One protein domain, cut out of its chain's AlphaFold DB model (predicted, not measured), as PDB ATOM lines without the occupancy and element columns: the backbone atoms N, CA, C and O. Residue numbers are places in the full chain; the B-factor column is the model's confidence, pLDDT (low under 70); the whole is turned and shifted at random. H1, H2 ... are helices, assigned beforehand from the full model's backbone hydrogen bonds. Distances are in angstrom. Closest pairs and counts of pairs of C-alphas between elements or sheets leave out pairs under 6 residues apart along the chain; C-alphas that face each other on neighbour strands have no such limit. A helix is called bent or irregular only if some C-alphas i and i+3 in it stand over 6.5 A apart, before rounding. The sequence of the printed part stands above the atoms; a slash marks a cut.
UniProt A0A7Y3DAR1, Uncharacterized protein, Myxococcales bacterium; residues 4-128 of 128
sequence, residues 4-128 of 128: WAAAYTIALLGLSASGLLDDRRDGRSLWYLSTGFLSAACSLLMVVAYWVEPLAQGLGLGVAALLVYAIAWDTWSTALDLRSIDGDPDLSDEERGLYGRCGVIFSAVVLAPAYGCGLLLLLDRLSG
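What this domain is: This is residues 4 to 128 of the 128 residues of an uncharacterized protein of Myxococcales bacterium (UniProt A0A7Y3DAR1). Two helical hairpins pack across each other: a long one, made by H4 and the bent helix H5, runs along the longest axis, and a shorter one, H1 with H2, crosses it with H2 against H4 and the arm H5b. H1 packs side by side with H2 and stays apart from H4, with its Leu 12 close to Val 110 of the arm H5a, and the short H3 sits at the turn from H2 to H4. The printed part has 125 residues with five named helices, H1 to H5 in order along the chain, and no named strand; the class is all helix. It is only just compact, close to loose, with a radius of gyration of the C-alphas of 16.1 A, and elongated, spanning 54 by 28 by 25 A.

Where its parts are: Start at C-alpha 93, at (-11.630, 6.757, 18.635), where the longest helix, H5, begins; it holds residues 93 to 127. By its hydrogen bonds it was assigned as one helix, but it is bent: C-alphas 110 and 113 are 7.0 A apart. Its arms are H5a, residues 93 to 110, 25.8 A long, and H5b, residues 113 to 127, 21.1 A long, which ends at C-alpha 127, at (-52.621, 32.303, 26.681). Look before it for H4, residues 62 to 86, 36.7 A long, and for H3, residues 53 to 59. H2 holds residues 30 to 51 and measures 32.0 A. H1 holds residues 4 to 25, measures 31.3 A and begins at C-alpha 4, at (-39.823, 14.578, 42.762).

How they stand to each other: H5a and H5b stand at a steep tilt of 42 degrees. H4 and H5a form a hairpin, opposite ways at a shallow tilt of 15 degrees; look at Leu 82 and Gly 100, their closest C-alphas, 5.8 A apart. H4 also touches H5b, with residues 63 to 71 alone, closest at the C-alphas of Leu 67 and Gly 118, 6.0 A. The hub is H2, which touches four other helices. It touches H4 at a steep tilt of 47 degrees, with the closest C-alphas, of Ser 39 and Ala 70, 4.7 A apart. With residues 43 to 50 alone it touches H5b, at a steep tilt of 60 degrees; the closest C-alphas, of Met 46 and Gly 118, are 5.0 A apart. H1 and H2 form the other hairpin, opposite ways at a shallow tilt of 2 degrees, with the C-alphas of Ser 16 and Ala 40 closest at 6.2 A. H2 and H3 touch only at the corner, with the C-alphas of Ala 49 and Ala 56 closest at 4.8 A. The helix packing is part aligned, part crossed: 3 of 5 touching pairs are at a shallow tilt. H1 and H4 are apart. Every O i to N i+4 pair is within hydrogen-bond range in H1, H3, H4, H5a and H5b, and 17 of 18 in H2.

The domain as a whole: The C-alphas farthest apart, of Asp 90 and Gly 128, are 54.8 A apart. The printed part has no cut and no long link. Mean pLDDT of the printed part is 95.5, and no printed residue is under 70.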
ATOM      1  N   TRP A   4     -40.728  14.925  43.860       96.38
ATOM      2  CA  TRP A   4     -39.823  14.578  42.762       96.38
ATOM      3  C   TRP A   4     -39.187  15.821  42.132       96.38
ATOM      4  O   TRP A   4     -38.019  15.785  41.761       96.38
ATOM      5  N   ALA A   5     -39.920  16.939  42.063       95.81
ATOM      6  CA  ALA A   5     -39.388  18.194  41.547       95.81
ATOM      7  C   ALA A   5     -38.338  18.751  42.510       95.81
ATOM      8  O   ALA A   5     -37.303  19.229  42.066       95.81
ATOM      9  N   ALA A   6     -38.559  18.628  43.824       96.94
ATOM     10  CA  ALA A   6     -37.562  19.002  44.829       96.94
ATOM     11  C   ALA A   6     -36.290  18.163  44.721       96.94
ATOM     12  O   ALA A   6     -35.196  18.721  44.704       96.94
ATOM     13  N   ALA A   7     -36.434  16.844  44.579       97.25
ATOM     14  CA  ALA A   7     -35.300  15.956  44.348       97.25
ATOM     15  C   ALA A   7     -34.537  16.338  43.067       97.25
ATOM     16  O   ALA A   7     -33.312  16.429  43.088       97.25
ATOM     17  N   TYR A   8     -35.257  16.635  41.984       97.12
ATOM     18  CA  TYR A   8     -34.671  17.097  40.729       97.12
ATOM     19  C   TYR A   8     -33.928  18.433  40.880       97.12
ATOM     20  O   TYR A   8     -32.782  18.529  40.456       97.12
ATOM     21  N   THR A   9     -34.517  19.442  41.528       97.31
ATOM     22  CA  THR A   9     -33.860  20.736  41.785       97.31
ATOM     23  C   THR A   9     -32.574  20.561  42.596       97.31
ATOM     24  O   THR A   9     -31.563  21.178  42.272       97.31
ATOM     25  N   ILE A  10     -32.586  19.702  43.623       97.88
ATOM     26  CA  ILE A  10     -31.391  19.397  44.428       97.88
ATOM     27  C   ILE A  10     -30.322  18.715  43.569       97.88
ATOM     28  O   ILE A  10     -29.157  19.104  43.627       97.88
ATOM     29  N   ALA A  11     -30.708  17.731  42.752       97.44
ATOM     30  CA  ALA A  11     -29.788  17.045  41.853       97.44
ATOM     31  C   ALA A  11     -29.183  18.006  40.819       97.44
ATOM     32  O   ALA A  11     -27.968  18.027  40.646       97.44
ATOM     33  N   LEU A  12     -30.005  18.851  40.190       96.69
ATOM     34  CA  LEU A  12     -29.562  19.854  39.221       96.69
ATOM     35  C   LEU A  12     -28.604  20.867  39.859       96.69
ATOM     36  O   LEU A  12     -27.576  21.188  39.267       96.69
ATOM     37  N   LEU A  13     -28.899  21.327  41.077       97.12
ATOM     38  CA  LEU A  13     -28.011  22.210  41.832       97.12
ATOM     39  C   LEU A  13     -26.670  21.529  42.136       97.12
ATOM     40  O   LEU A  13     -25.622  22.140  41.945       97.12
ATOM     41  N   GLY A  14     -26.698  20.268  42.575       97.88
ATOM     42  CA  GLY A  14     -25.494  19.483  42.855       97.88
ATOM     43  C   GLY A  14     -24.634  19.259  41.613       97.88
ATOM     44  O   GLY A  14     -23.431  19.503  41.657       97.88
ATOM     45  N   LEU A  15     -25.248  18.871  40.492       96.38
ATOM     46  CA  LEU A  15     -24.566  18.702  39.206       96.38
ATOM     47  C   LEU A  15     -23.965  20.022  38.710       96.38
ATOM     48  O   LEU A  15     -22.810  20.045  38.302       96.38
ATOM     49  N   SER A  16     -24.710  21.126  38.816       95.50
ATOM     50  CA  SER A  16     -24.229  22.455  38.413       95.50
ATOM     51  C   SER A  16     -23.056  22.924  39.277       95.50
ATOM     52  O   SER A  16     -22.087  23.476  38.765       95.50
ATOM     53  N   ALA A  17     -23.120  22.688  40.591       96.62
ATOM     54  CA  ALA A  17     -22.030  23.017  41.502       96.62
ATOM     55  C   ALA A  17     -20.789  22.154  41.233       96.62
ATOM     56  O   ALA A  17     -19.682  22.688  41.223       96.62
ATOM     57  N   SER A  18     -20.966  20.851  40.986       96.56
ATOM     58  CA  SER A  18     -19.869  19.950  40.613       96.56
ATOM     59  C   SER A  18     -19.213  20.388  39.307       96.56
ATOM     60  O   SER A  18     -18.006  20.591  39.291       96.56
ATOM     61  N   GLY A  19     -20.003  20.633  38.256       93.44
ATOM     62  CA  GLY A  19     -19.486  21.087  36.962       93.44
ATOM     63  C   GLY A  19     -18.703  22.396  37.076       93.44
ATOM     64  O   GLY A  19     -17.604  22.504  36.549       93.44
ATOM     65  N   LEU A  20     -19.189  23.356  37.870       94.00
ATOM     66  CA  LEU A  20     -18.477  24.618  38.102       94.00
ATOM     67  C   LEU A  20     -17.137  24.426  38.841       94.00
ATOM     68  O   LEU A  20     -16.188  25.183  38.620       94.00
ATOM     69  N   LEU A  21     -17.060  23.452  39.755       96.38
ATOM     70  CA  LEU A  21     -15.819  23.110  40.456       96.38
ATOM     71  C   LEU A  21     -14.818  22.428  39.519       96.38
ATOM     72  O   LEU A  21     -13.633  22.763  39.577       96.38
ATOM     73  N   ASP A  22     -15.296  21.532  38.658       93.69
ATOM     74  CA  ASP A  22     -14.484  20.854  37.648       93.69
ATOM     75  C   ASP A  22     -13.949  21.864  36.621       93.69
ATOM     76  O   ASP A  22     -12.738  21.982  36.450       93.69
ATOM     77  N   ASP A  23     -14.802  22.739  36.080       93.38
ATOM     78  CA  ASP A  23     -14.390  23.812  35.163       93.38
ATOM     79  C   ASP A  23     -13.349  24.752  35.787       93.38
ATOM     80  O   ASP A  23     -12.407  25.217  35.135       93.38
ATOM     81  N   ARG A  24     -13.505  25.060  37.080       94.62
ATOM     82  CA  ARG A  24     -12.534  25.874  37.814       94.62
ATOM     83  C   ARG A  24     -11.205  25.140  37.973       94.62
ATOM     84  O   ARG A  24     -10.156  25.783  37.895       94.62
ATOM     85  N   ARG A  25     -11.237  23.831  38.232       95.44
ATOM     86  CA  ARG A  25     -10.042  22.986  38.341       95.44
ATOM     87  C   ARG A  25      -9.303  22.900  37.006       95.44
ATOM     88  O   ARG A  25      -8.076  22.965  37.009       95.44
ATOM     89  N   ASP A  26     -10.043  22.872  35.907       91.38
ATOM     90  CA  ASP A  26      -9.516  22.842  34.539       91.38
ATOM     91  C   ASP A  26      -9.050  24.222  34.041       91.38
ATOM     92  O   ASP A  26      -8.596  24.377  32.907       91.38
ATOM     93  N   GLY A  27      -9.130  25.253  34.890       94.81
ATOM     94  CA  GLY A  27      -8.633  26.590  34.580       94.81
ATOM     95  C   GLY A  27      -9.473  27.334  33.542       94.81
ATOM     96  O   GLY A  27      -8.957  28.239  32.876       94.81
ATOM     97  N   ARG A  28     -10.762  26.989  33.392       93.88
ATOM     98  CA  ARG A  28     -11.688  27.732  32.527       93.88
ATOM     99  C   ARG A  28     -11.759  29.199  32.961       93.88
ATOM    100  O   ARG A  28     -11.608  29.559  34.130       93.88
ATOM    101  N   SER A  29     -11.985  30.076  31.990       95.56
ATOM    102  CA  SER A  29     -12.041  31.518  32.220       95.56
ATOM    103  C   SER A  29     -13.202  31.914  33.141       95.56
ATOM    104  O   SER A  29     -14.270  31.303  33.137       95.56
ATOM    105  N   LEU A  30     -13.043  33.018  33.881       94.50
ATOM    106  CA  LEU A  30     -14.103  33.540  34.758       94.50
ATOM    107  C   LEU A  30     -15.404  33.849  34.012       94.50
ATOM    108  O   LEU A  30     -16.483  33.698  34.580       94.50
ATOM    109  N   TRP A  31     -15.308  34.283  32.752       96.12
ATOM    110  CA  TRP A  31     -16.489  34.551  31.939       96.12
ATOM    111  C   TRP A  31     -17.281  33.266  31.684       96.12
ATOM    112  O   TRP A  31     -18.489  33.294  31.864       96.12
ATOM    113  N   TYR A  32     -16.601  32.154  31.369       95.31
ATOM    114  CA  TYR A  32     -17.214  30.851  31.104       95.31
ATOM    115  C   TYR A  32     -17.915  30.306  32.350       95.31
ATOM    116  O   TYR A  32     -19.070  29.893  32.293       95.31
ATOM    117  N   LEU A  33     -17.242  30.399  33.501       95.25
ATOM    118  CA  LEU A  33     -17.806  30.012  34.795       95.25
ATOM    119  C   LEU A  33     -19.050  30.842  35.141       95.25
ATOM    120  O   LEU A  33     -20.049  30.312  35.622       95.25
ATOM    121  N   SER A  34     -19.001  32.152  34.885       96.44
ATOM    122  CA  SER A  34     -20.093  33.074  35.220       96.44
ATOM    123  C   SER A  34     -21.337  32.818  34.372       96.44
ATOM    124  O   SER A  34     -22.450  32.833  34.892       96.44
ATOM    125  N   THR A  35     -21.163  32.559  33.078       97.25
ATOM    126  CA  THR A  35     -22.262  32.218  32.169       97.25
ATOM    127  C   THR A  35     -22.792  30.806  32.410       97.25
ATOM    128  O   THR A  35     -24.004  30.618  32.387       97.25
ATOM    129  N   GLY A  36     -21.931  29.841  32.753       96.19
ATOM    130  CA  GLY A  36     -22.346  28.512  33.219       96.19
ATOM    131  C   GLY A  36     -23.220  28.582  34.467       96.19
ATOM    132  O   GLY A  36     -24.325  28.041  34.492       96.19
ATOM    133  N   PHE A  37     -22.779  29.338  35.472       96.88
ATOM    134  CA  PHE A  37     -23.569  29.586  36.674       96.88
ATOM    135  C   PHE A  37     -24.896  30.287  36.361       96.88
ATOM    136  O   PHE A  37     -25.936  29.902  36.895       96.88
ATOM    137  N   LEU A  38     -24.883  31.297  35.483       98.12
ATOM    138  CA  LEU A  38     -26.096  32.007  35.092       98.12
ATOM    139  C   LEU A  38     -27.082  31.085  34.361       98.12
ATOM    140  O   LEU A  38     -28.275  31.149  34.653       98.12
ATOM    141  N   SER A  39     -26.612  30.207  33.469       98.00
ATOM    142  CA  SER A  39     -27.460  29.217  32.790       98.00
ATOM    143  C   SER A  39     -28.096  28.248  33.790       98.00
ATOM    144  O   SER A  39     -29.319  28.087  33.813       98.00
ATOM    145  N   ALA A  40     -27.297  27.700  34.712       97.31
ATOM    146  CA  ALA A  40     -27.794  26.842  35.784       97.31
ATOM    147  C   ALA A  40     -28.836  27.555  36.663       97.31
ATOM    148  O   ALA A  40     -29.886  26.987  36.976       97.31
ATOM    149  N   ALA A  41     -28.591  28.820  37.021       98.19
ATOM    150  CA  ALA A  41     -29.531  29.638  37.778       98.19
ATOM    151  C   ALA A  41     -30.836  29.882  37.003       98.19
ATOM    152  O   ALA A  41     -31.910  29.787  37.595       98.19
ATOM    153  N   CYS A  42     -30.767  30.139  35.692       98.31
ATOM    154  CA  CYS A  42     -31.947  30.276  34.835       98.31
ATOM    155  C   CYS A  42     -32.767  28.980  34.820       98.31
ATOM    156  O   CYS A  42     -33.976  29.013  35.055       98.31
ATOM    157  N   SER A  43     -32.111  27.838  34.615       98.31
ATOM    158  CA  SER A  43     -32.745  26.516  34.618       98.31
ATOM    159  C   SER A  43     -33.415  26.197  35.956       98.31
ATOM    160  O   SER A  43     -34.588  25.820  35.985       98.31
ATOM    161  N   LEU A  44     -32.730  26.428  37.081       97.94
ATOM    162  CA  LEU A  44     -33.303  26.265  38.422       97.94
ATOM    163  C   LEU A  44     -34.491  27.205  38.655       97.94
ATOM    164  O   LEU A  44     -35.524  26.775  39.171       97.94
ATOM    165  N   LEU A  45     -34.367  28.472  38.255       98.19
ATOM    166  CA  LEU A  45     -35.420  29.470  38.415       98.19
ATOM    167  C   LEU A  45     -36.681  29.088  37.638       98.19
ATOM    168  O   LEU A  45     -37.767  29.204  38.193       98.19
ATOM    169  N   MET A  46     -36.561  28.577  36.409       98.44
ATOM    170  CA  MET A  46     -37.709  28.104  35.622       98.44
ATOM    171  C   MET A  46     -38.433  26.933  36.301       98.44
ATOM    172  O   MET A  46     -39.662  26.921  36.364       98.44
ATOM    173  N   VAL A  47     -37.689  25.978  36.865       98.25
ATOM    174  CA  VAL A  47     -38.266  24.838  37.602       98.25
ATOM    175  C   VAL A  47     -39.009  25.314  38.844       98.25
ATOM    176  O   VAL A  47     -40.139  24.898  39.090       98.25
ATOM    177  N   VAL A  48     -38.390  26.191  39.637       98.06
ATOM    178  CA  VAL A  48     -38.997  26.697  40.875       98.06
ATOM    179  C   VAL A  48     -40.204  27.578  40.559       98.06
ATOM    180  O   VAL A  48     -41.253  27.413  41.180       98.06
ATOM    181  N   ALA A  49     -40.093  28.469  39.571       97.88
ATOM    182  CA  ALA A  49     -41.170  29.364  39.168       97.88
ATOM    183  C   ALA A  49     -42.404  28.597  38.683       97.88
ATOM    184  O   ALA A  49     -43.512  28.982  39.035       97.88
ATOM    185  N   TYR A  50     -42.231  27.471  37.982       98.19
ATOM    186  CA  TYR A  50     -43.350  26.625  37.549       98.19
ATOM    187  C   TYR A  50     -44.227  26.143  38.718       98.19
ATOM    188  O   TYR A  50     -45.429  25.958  38.562       98.19
ATOM    189  N   TRP A  51     -43.653  25.977  39.913       97.75
ATOM    190  CA  TRP A  51     -44.382  25.528  41.102       97.75
ATOM    191  C   TRP A  51     -44.729  26.641  42.096       97.75
ATOM    192  O   TRP A  51     -45.365  26.351  43.116       97.75
ATOM    193  N   VAL A  52     -44.283  27.874  41.856       97.44
ATOM    194  CA  VAL A  52     -44.394  29.002  42.789       97.44
ATOM    195  C   VAL A  52     -44.967  30.205  42.045       97.44
ATOM    196  O   VAL A  52     -44.237  30.989  41.441       97.44
ATOM    197  N   GLU A  53     -46.285  30.372  42.136       96.19
ATOM    198  CA  GLU A  53     -47.046  31.371  41.370       96.19
ATOM    199  C   GLU A  53     -46.486  32.807  41.449       96.19
ATOM    200  O   GLU A  53     -46.330  33.432  40.400       96.19
ATOM    201  N   PRO A  54     -46.087  33.347  42.623       97.44
ATOM    202  CA  PRO A  54     -45.509  34.692  42.678       97.44
ATOM    203  C   PRO A  54     -44.235  34.853  41.835       97.44
ATOM    204  O   PRO A  54     -44.002  35.919  41.268       97.44
ATOM    205  N   LEU A  55     -43.414  33.800  41.726       97.12
ATOM    206  CA  LEU A  55     -42.218  33.815  40.879       97.12
ATOM    207  C   LEU A  55     -42.596  33.746  39.399       97.12
ATOM    208  O   LEU A  55     -42.031  34.490  38.603       97.12
ATOM    209  N   ALA A  56     -43.570  32.909  39.035       97.06
ATOM    210  CA  ALA A  56     -44.075  32.838  37.665       97.06
ATOM    211  C   ALA A  56     -44.622  34.195  37.187       97.06
ATOM    212  O   ALA A  56     -44.293  34.647  36.089       97.06
ATOM    213  N   GLN A  57     -45.396  34.879  38.034       95.62
ATOM    214  CA  GLN A  57     -45.922  36.217  37.745       95.62
ATOM    215  C   GLN A  57     -44.810  37.261  37.639       95.62
ATOM    216  O   GLN A  57     -44.825  38.074  36.719       95.62
ATOM    217  N   GLY A  58     -43.831  37.215  38.549       96.94
ATOM    218  CA  GLY A  58     -42.685  38.123  38.531       96.94
ATOM    219  C   GLY A  58     -41.803  37.968  37.289       96.94
ATOM    220  O   GLY A  58     -41.266  38.958  36.800       96.94
ATOM    221  N   LEU A  59     -41.675  36.749  36.755       96.31
ATOM    222  CA  LEU A  59     -40.939  36.492  35.515       96.31
ATOM    223  C   LEU A  59     -41.672  37.013  34.275       96.31
ATOM    224  O   LEU A  59     -41.026  37.538  33.366       96.31
ATOM    225  N   GLY A  60     -43.000  36.860  34.218       95.06
ATOM    226  CA  GLY A  60     -43.809  37.260  33.065       95.06
ATOM    227  C   GLY A  60     -43.246  36.721  31.742       95.06
ATOM    228  O   GLY A  60     -42.832  35.568  31.650       95.06
ATOM    229  N   LEU A  61     -43.170  37.577  30.716       96.19
ATOM    230  CA  LEU A  61     -42.555  37.238  29.420       96.19
ATOM    231  C   LEU A  61     -41.018  37.139  29.468       96.19
ATOM    232  O   LEU A  61     -40.407  36.642  28.521       96.19
ATOM    233  N   GLY A  62     -40.382  37.557  30.567       97.44
ATOM    234  CA  GLY A  62     -38.940  37.409  30.778       97.44
ATOM    235  C   GLY A  62     -38.480  35.948  30.764       97.44
ATOM    236  O   GLY A  62     -37.333  35.678  30.411       97.44
ATOM    237  N   VAL A  63     -39.383  34.996  31.036       97.62
ATOM    238  CA  VAL A  63     -39.108  33.555  30.918       97.62
ATOM    239  C   VAL A  63     -38.626  33.160  29.517       97.62
ATOM    240  O   VAL A  63     -37.769  32.288  29.401       97.62
ATOM    241  N   ALA A  64     -39.089  33.838  28.459       98.19
ATOM    242  CA  ALA A  64     -38.638  33.573  27.093       98.19
ATOM    243  C   ALA A  64     -37.138  33.860  26.929       98.19
ATOM    244  O   ALA A  64     -36.412  33.055  26.349       98.19
ATOM    245  N   ALA A  65     -36.660  34.982  27.476       98.19
ATOM    246  CA  ALA A  65     -35.250  35.351  27.415       98.19
ATOM    247  C   ALA A  65     -34.379  34.384  28.230       98.19
ATOM    248  O   ALA A  65     -33.323  33.973  27.753       98.19
ATOM    249  N   LEU A  66     -34.844  33.976  29.419       98.19
ATOM    250  CA  LEU A  66     -34.146  32.994  30.258       98.19
ATOM    251  C   LEU A  66     -34.042  31.631  29.565       98.19
ATOM    252  O   LEU A  66     -32.971  31.030  29.564       98.19
ATOM    253  N   LEU A  67     -35.131  31.173  28.944       98.31
ATOM    254  CA  LEU A  67     -35.180  29.900  28.230       98.31
ATOM    255  C   LEU A  67     -34.240  29.900  27.018       98.31
ATOM    256  O   LEU A  67     -33.445  28.977  26.859       98.31
ATOM    257  N   VAL A  68     -34.297  30.947  26.185       98.44
ATOM    258  CA  VAL A  68     -33.412  31.088  25.016       98.44
ATOM    259  C   VAL A  68     -31.953  31.158  25.447       98.44
ATOM    260  O   VAL A  68     -31.115  30.488  24.850       98.44
ATOM    261  N   TYR A  69     -31.649  31.936  26.488       98.44
ATOM    262  CA  TYR A  69     -30.296  32.044  27.021       98.44
ATOM    263  C   TYR A  69     -29.768  30.694  27.517       98.44
ATOM    264  O   TYR A  69     -28.687  30.292  27.093       98.44
ATOM    265  N   ALA A  70     -30.532  29.986  28.356       98.12
ATOM    266  CA  ALA A  70     -30.115  28.701  28.916       98.12
ATOM    267  C   ALA A  70     -29.860  27.666  27.811       98.12
ATOM    268  O   ALA A  70     -28.777  27.096  27.739       98.12
ATOM    269  N   ILE A  71     -30.799  27.504  26.870       98.19
ATOM    270  CA  ILE A  71     -30.643  26.567  25.745       98.19
ATOM    271  C   ILE A  71     -29.430  26.934  24.883       98.19
ATOM    272  O   ILE A  71     -28.647  26.055  24.513       98.19
ATOM    273  N   ALA A  72     -29.268  28.215  24.538       98.12
ATOM    274  CA  ALA A  72     -28.160  28.663  23.701       98.12
ATOM    275  C   ALA A  72     -26.809  28.432  24.387       98.12
ATOM    276  O   ALA A  72     -25.881  27.935  23.746       98.12
ATOM    277  N   TRP A  73     -26.711  28.763  25.677       97.62
ATOM    278  CA  TRP A  73     -25.504  28.547  26.461       97.62
ATOM    279  C   TRP A  73     -25.178  27.060  26.590       97.62
ATOM    280  O   TRP A  73     -24.082  26.662  26.206       97.62
ATOM    281  N   ASP A  74     -26.129  26.242  27.042       96.69
ATOM    282  CA  ASP A  74     -25.910  24.817  27.306       96.69
ATOM    283  C   ASP A  74     -25.580  24.044  26.015       96.69
ATOM    284  O   ASP A  74     -24.750  23.133  26.014       96.69
ATOM    285  N   THR A  75     -26.171  24.436  24.879       96.50
ATOM    286  CA  THR A  75     -25.825  23.871  23.563       96.50
ATOM    287  C   THR A  75     -24.401  24.244  23.159       96.50
ATOM    288  O   THR A  75     -23.642  23.404  22.669       96.50
ATOM    289  N   TRP A  76     -24.029  25.510  23.345       96.88
ATOM    290  CA  TRP A  76     -22.715  26.016  22.970       96.88
ATOM    291  C   TRP A  76     -21.599  25.450  23.860       96.88
ATOM    292  O   TRP A  76     -20.570  25.033  23.325       96.88
ATOM    293  N   SER A  77     -21.804  25.362  25.179       95.38
ATOM    294  CA  SER A  77     -20.841  24.754  26.107       95.38
ATOM    295  C   SER A  77     -20.673  23.261  25.831       95.38
ATOM    296  O   SER A  77     -19.547  22.809  25.657       95.38
ATOM    297  N   THR A  78     -21.771  22.524  25.620       94.25
ATOM    298  CA  THR A  78     -21.710  21.103  25.231       94.25
ATOM    299  C   THR A  78     -20.898  20.911  23.947       94.25
ATOM    300  O   THR A  78     -20.082  19.997  23.849       94.25
ATOM    301  N   ALA A  79     -21.072  21.785  22.949       93.94
ATOM    302  CA  ALA A  79     -20.296  21.716  21.713       93.94
ATOM    303  C   ALA A  79     -18.796  21.998  21.924       93.94
ATOM    304  O   ALA A  79     -17.966  21.442  21.201       93.94
ATOM    305  N   LEU A  80     -18.432  22.852  22.884       92.50
ATOM    306  CA  LEU A  80     -17.033  23.060  23.262       92.50
ATOM    307  C   LEU A  80     -16.446  21.858  23.994       92.50
ATOM    308  O   LEU A  80     -15.319  21.475  23.688       92.50
ATOM    309  N   ASP A  81     -17.201  21.257  24.909       91.06
ATOM    310  CA  ASP A  81     -16.742  20.105  25.683       91.06
ATOM    311  C   ASP A  81     -16.513  18.882  24.783       91.06
ATOM    312  O   ASP A  81     -15.502  18.188  24.909       91.06
ATOM    313  N   LEU A  82     -17.373  18.681  23.777       91.62
ATOM    314  CA  LEU A  82     -17.161  17.665  22.742       91.62
ATOM    315  C   LEU A  82     -15.853  17.883  21.970       91.62
ATOM    316  O   LEU A  82     -15.102  16.937  21.753       91.62
ATOM    317  N   ARG A  83     -15.531  19.133  21.617       90.62
ATOM    318  CA  ARG A  83     -14.267  19.449  20.928       90.62
ATOM    319  C   ARG A  83     -13.042  19.201  21.802       90.62
ATOM    320  O   ARG A  83     -11.988  18.888  21.257       90.62
ATOM    321  N   SER A  84     -13.146  19.357  23.124       88.06
ATOM    322  CA  SER A  84     -12.042  18.983  24.018       88.06
ATOM    323  C   SER A  84     -11.843  17.473  24.098       88.06
ATOM    324  O   SER A  84     -10.697  17.042  24.120       88.06
ATOM    325  N   ILE A  85     -12.919  16.677  24.059       89.12
ATOM    326  CA  ILE A  85     -12.832  15.206  24.034       89.12
ATOM    327  C   ILE A  85     -12.149  14.724  22.745       89.12
ATOM    328  O   ILE A  85     -11.303  13.832  22.787       89.12
ATOM    329  N   ASP A  86     -12.459  15.347  21.605       86.81
ATOM    330  CA  ASP A  86     -11.831  15.010  20.319       86.81
ATOM    331  C   ASP A  86     -10.309  15.255  20.309       86.81
ATOM    332  O   ASP A  86      -9.577  14.610  19.557       86.81
ATOM    333  N   GLY A  87      -9.826  16.191  21.132       85.44
ATOM    334  CA  GLY A  87      -8.409  16.540  21.251       85.44
ATOM    335  C   GLY A  87      -7.624  15.722  22.280       85.44
ATOM    336  O   GLY A  87      -6.414  15.920  22.382       85.44
ATOM    337  N   ASP A  88      -8.279  14.841  23.040       88.50
ATOM    338  CA  ASP A  88      -7.648  14.090  24.128       88.50
ATOM    339  C   ASP A  88      -6.817  12.910  23.578       88.50
ATOM    340  O   ASP A  88      -7.392  11.995  22.974       88.50
ATOM    341  N   PRO A  89      -5.477  12.903  23.742       89.31
ATOM    342  CA  PRO A  89      -4.613  11.846  23.218       89.31
ATOM    343  C   PRO A  89      -4.768  10.503  23.942       89.31
ATOM    344  O   PRO A  89      -4.349   9.488  23.382       89.31
ATOM    345  N   ASP A  90      -5.357  10.481  25.139       92.06
ATOM    346  CA  ASP A  90      -5.454   9.275  25.968       92.06
ATOM    347  C   ASP A  90      -6.678   8.408  25.617       92.06
ATOM    348  O   ASP A  90      -6.765   7.259  26.049       92.06
ATOM    349  N   LEU A  91      -7.605   8.927  24.803       89.62
ATOM    350  CA  LEU A  91      -8.818   8.224  24.384       89.62
ATOM    351  C   LEU A  91      -8.673   7.589  22.997       89.62
ATOM    352  O   LEU A  91      -8.242   8.233  22.035       89.62
ATOM    353  N   SER A  92      -9.128   6.342  22.864       93.44
ATOM    354  CA  SER A  92      -9.331   5.716  21.553       93.44
ATOM    355  C   SER A  92     -10.508   6.351  20.794       93.44
ATOM    356  O   SER A  92     -11.407   6.948  21.388       93.44
ATOM    357  N   ASP A  93     -10.550   6.195  19.465       91.19
ATOM    358  CA  ASP A  93     -11.630   6.757  18.635       91.19
ATOM    359  C   ASP A  93     -13.023   6.219  19.018       91.19
ATOM    360  O   ASP A  93     -14.019   6.948  18.963       91.19
ATOM    361  N   GLU A  94     -13.105   4.954  19.448       92.44
ATOM    362  CA  GLU A  94     -14.353   4.354  19.936       92.44
ATOM    363  C   GLU A  94     -14.800   4.976  21.266       92.44
ATOM    364  O   GLU A  94     -15.978   5.314  21.424       92.44
ATOM    365  N   GLU A  95     -13.865   5.185  22.197       91.81
ATOM    366  CA  GLU A  95     -14.135   5.818  23.490       91.81
ATOM    367  C   GLU A  95     -14.575   7.272  23.318       91.81
ATOM    368  O   GLU A  95     -15.598   7.655  23.884       91.81
ATOM    369  N   ARG A  96     -13.890   8.061  22.477       89.94
ATOM    370  CA  ARG A  96     -14.286   9.451  22.167       89.94
ATOM    371  C   ARG A  96     -15.730   9.519  21.679       89.94
ATOM    372  O   ARG A  96     -16.547  10.282  22.203       89.94
ATOM    373  N   GLY A  97     -16.075   8.656  20.722       89.06
ATOM    374  CA  GLY A  97     -17.421   8.587  20.168       89.06
ATOM    375  C   GLY A  97     -18.480   8.141  21.182       89.06
ATOM    376  O   GLY A  97     -19.637   8.563  21.075       89.06
ATOM    377  N   LEU A  98     -18.126   7.281  22.142       93.00
ATOM    378  CA  LEU A  98     -19.028   6.833  23.203       93.00
ATOM    379  C   LEU A  98     -19.221   7.919  24.269       93.00
ATOM    380  O   LEU A  98     -20.365   8.264  24.570       93.00
ATOM    381  N   TYR A  99     -18.134   8.492  24.792       90.56
ATOM    382  CA  TYR A  99     -18.174   9.554  25.801       90.56
ATOM    383  C   TYR A  99     -18.939  10.775  25.302       90.56
ATOM    384  O   TYR A  99     -19.828  11.258  26.005       90.56
ATOM    385  N   GLY A 100     -18.689  11.213  24.064       90.81
ATOM    386  CA  GLY A 100     -19.414  12.338  23.478       90.81
ATOM    387  C   GLY A 100     -20.921  12.085  23.375       90.81
ATOM    388  O   GLY A 100     -21.729  12.922  23.781       90.81
ATOM    389  N   ARG A 101     -21.332  10.897  22.907       93.00
ATOM    390  CA  ARG A 101     -22.758  10.527  22.815       93.00
ATOM    391  C   ARG A 101     -23.419  10.428  24.187       93.00
ATOM    392  O   ARG A 101     -24.509  10.967  24.372       93.00
ATOM    393  N   CYS A 102     -22.766   9.765  25.138       94.38
ATOM    394  CA  CYS A 102     -23.265   9.637  26.504       94.38
ATOM    395  C   CYS A 102     -23.406  11.005  27.181       94.38
ATOM    396  O   CYS A 102     -24.435  11.253  27.804       94.38
ATOM    397  N   GLY A 103     -22.430  11.901  27.006       92.38
ATOM    398  CA  GLY A 103     -22.468  13.262  27.539       92.38
ATOM    399  C   GLY A 103     -23.650  14.065  27.002       92.38
ATOM    400  O   GLY A 103     -24.438  14.590  27.783       92.38
ATOM    401  N   VAL A 104     -23.851  14.087  25.679       93.62
ATOM    402  CA  VAL A 104     -24.978  14.809  25.055       93.62
ATOM    403  C   VAL A 104     -26.327  14.269  25.526       93.62
ATOM    404  O   VAL A 104     -27.212  15.049  25.882       93.62
ATOM    405  N   ILE A 105     -26.495  12.942  25.544       96.38
ATOM    406  CA  ILE A 105     -27.746  12.313  25.990       96.38
ATOM    407  C   ILE A 105     -28.001  12.634  27.461       96.38
ATOM    408  O   ILE A 105     -29.118  13.006  27.818       96.38
ATOM    409  N   PHE A 106     -26.978  12.517  28.306       94.56
ATOM    410  CA  PHE A 106     -27.086  12.825  29.724       94.56
ATOM    411  C   PHE A 106     -27.493  14.286  29.946       94.56
ATOM    412  O   PHE A 106     -28.492  14.531  30.622       94.56
ATOM    413  N   SER A 107     -26.805  15.242  29.315       93.75
ATOM    414  CA  SER A 107     -27.141  16.668  29.404       93.75
ATOM    415  C   SER A 107     -28.568  16.946  28.934       93.75
ATOM    416  O   SER A 107     -29.323  17.622  29.630       93.75
ATOM    417  N   ALA A 108     -28.984  16.367  27.803       95.06
ATOM    418  CA  ALA A 108     -30.342  16.528  27.290       95.06
ATOM    419  C   ALA A 108     -31.396  15.991  28.271       95.06
ATOM    420  O   ALA A 108     -32.386  16.670  28.539       95.06
ATOM    421  N   VAL A 109     -31.182  14.803  28.844       97.00
ATOM    422  CA  VAL A 109     -32.104  14.192  29.817       97.00
ATOM    423  C   VAL A 109     -32.171  15.004  31.110       97.00
ATOM    424  O   VAL A 109     -33.258  15.199  31.653       97.00
ATOM    425  N   VAL A 110     -31.032  15.496  31.598       96.69
ATOM    426  CA  VAL A 110     -30.958  16.288  32.832       96.69
ATOM    427  C   VAL A 110     -31.609  17.659  32.658       96.69
ATOM    428  O   VAL A 110     -32.301  18.110  33.570       96.69
ATOM    429  N   LEU A 111     -31.434  18.324  31.514       97.38
ATOM    430  CA  LEU A 111     -31.924  19.690  31.285       97.38
ATOM    431  C   LEU A 111     -33.362  19.742  30.743       97.38
ATOM    432  O   LEU A 111     -34.064  20.729  30.969       97.38
ATOM    433  N   ALA A 112     -33.842  18.676  30.094       97.69
ATOM    434  CA  ALA A 112     -35.182  18.632  29.504       97.69
ATOM    435  C   ALA A 112     -36.319  19.006  30.477       97.69
ATOM    436  O   ALA A 112     -37.190  19.779  30.068       97.69
ATOM    437  N   PRO A 113     -36.352  18.552  31.748       97.81
ATOM    438  CA  PRO A 113     -37.399  18.969  32.678       97.81
ATOM    439  C   PRO A 113     -37.384  20.476  32.968       97.81
ATOM    440  O   PRO A 113     -38.451  21.088  33.038       97.81
ATOM    441  N   ALA A 114     -36.203  21.092  33.094       98.00
ATOM    442  CA  ALA A 114     -36.079  22.535  33.300       98.00
ATOM    443  C   ALA A 114     -36.576  23.328  32.086       98.00
ATOM    444  O   ALA A 114     -37.368  24.261  32.242       98.00
ATOM    445  N   TYR A 115     -36.195  22.914  30.875       98.44
ATOM    446  CA  TYR A 115     -36.684  23.536  29.642       98.44
ATOM    447  C   TYR A 115     -38.186  23.331  29.447       98.44
ATOM    448  O   TYR A 115     -38.882  24.255  29.031       98.44
ATOM    449  N   GLY A 116     -38.707  22.154  29.803       98.38
ATOM    450  CA  GLY A 116     -40.139  21.870  29.801       98.38
ATOM    451  C   GLY A 116     -40.911  22.800  30.737       98.38
ATOM    452  O   GLY A 116     -41.916  23.375  30.328       98.38
ATOM    453  N   CYS A 117     -40.411  23.021  31.959       98.25
ATOM    454  CA  CYS A 117     -40.994  23.989  32.894       98.25
ATOM    455  C   CYS A 117     -40.982  25.412  32.316       98.25
ATOM    456  O   CYS A 117     -42.005  26.094  32.351       98.25
ATOM    457  N   GLY A 118     -39.855  25.844  31.740       98.25
ATOM    458  CA  GLY A 118     -39.732  27.154  31.095       98.25
ATOM    459  C   GLY A 118     -40.691  27.343  29.919       98.25
ATOM    460  O   GLY A 118     -41.327  28.389  29.799       98.25
ATOM    461  N   LEU A 119     -40.850  26.317  29.081       98.56
ATOM    462  CA  LEU A 119     -41.777  26.337  27.951       98.56
ATOM    463  C   LEU A 119     -43.237  26.392  28.412       98.56
ATOM    464  O   LEU A 119     -44.009  27.184  27.879       98.56
ATOM    465  N   LEU A 120     -43.622  25.586  29.404       98.38
ATOM    466  CA  LEU A 120     -44.981  25.598  29.949       98.38
ATOM    467  C   LEU A 120     -45.320  26.947  30.591       98.38
ATOM    468  O   LEU A 120     -46.403  27.472  30.348       98.38
ATOM    469  N   LEU A 121     -44.380  27.532  31.343       97.94
ATOM    470  CA  LEU A 121     -44.511  28.891  31.871       97.94
ATOM    471  C   LEU A 121     -44.715  29.914  30.751       97.94
ATOM    472  O   LEU A 121     -45.579  30.776  30.863       97.94
ATOM    473  N   LEU A 122     -43.942  29.833  29.666       98.06
ATOM    474  CA  LEU A 122     -44.085  30.751  28.539       98.06
ATOM    475  C   LEU A 122     -45.459  30.628  27.868       98.06
ATOM    476  O   LEU A 122     -46.092  31.641  27.586       98.06
ATOM    477  N   LEU A 123     -45.920  29.401  27.619       98.00
ATOM    478  CA  LEU A 123     -47.211  29.149  26.976       98.00
ATOM    479  C   LEU A 123     -48.379  29.664  27.819       98.00
ATOM    480  O   LEU A 123     -49.274  30.303  27.271       98.00
ATOM    481  N   ASP A 124     -48.334  29.447  29.135       96.81
ATOM    482  CA  ASP A 124     -49.314  29.987  30.081       96.81
ATOM    483  C   ASP A 124     -49.432  31.514  29.937       96.81
ATOM    484  O   ASP A 124     -50.524  32.042  29.720       96.81
ATOM    485  N   ARG A 125     -48.291  32.221  29.889       95.00
ATOM    486  CA  ARG A 125     -48.233  33.688  29.743       95.00
ATOM    487  C   ARG A 125     -48.669  34.216  28.380       95.00
ATOM    488  O   ARG A 125     -49.010  35.387  28.284       95.00
ATOM    489  N   LEU A 126     -48.623  33.398  27.334       95.69
ATOM    490  CA  LEU A 126     -49.119  33.772  26.005       95.69
ATOM    491  C   LEU A 126     -50.624  33.508  25.846       95.69
ATOM    492  O   LEU A 126     -51.222  33.994  24.888       95.69
ATOM    493  N   SER A 127     -51.216  32.717  26.745       95.69
ATOM    494  CA  SER A 127     -52.621  32.303  26.681       95.69
ATOM    495  C   SER A 127     -53.575  33.127  27.552       95.69
ATOM    496  O   SER A 127     -54.782  33.084  27.308       95.69
ATOM    497  N   GLY A 128     -53.046  33.851  28.545       87.38
ATOM    498  CA  GLY A 128     -53.793  34.749  29.435       87.38
ATOM    499  C   GLY A 128     -53.739  36.199  28.985       87.38
ATOM    500  O   GLY A 128     -54.806  36.852  29.029       87.38
TER     501      GLY A 128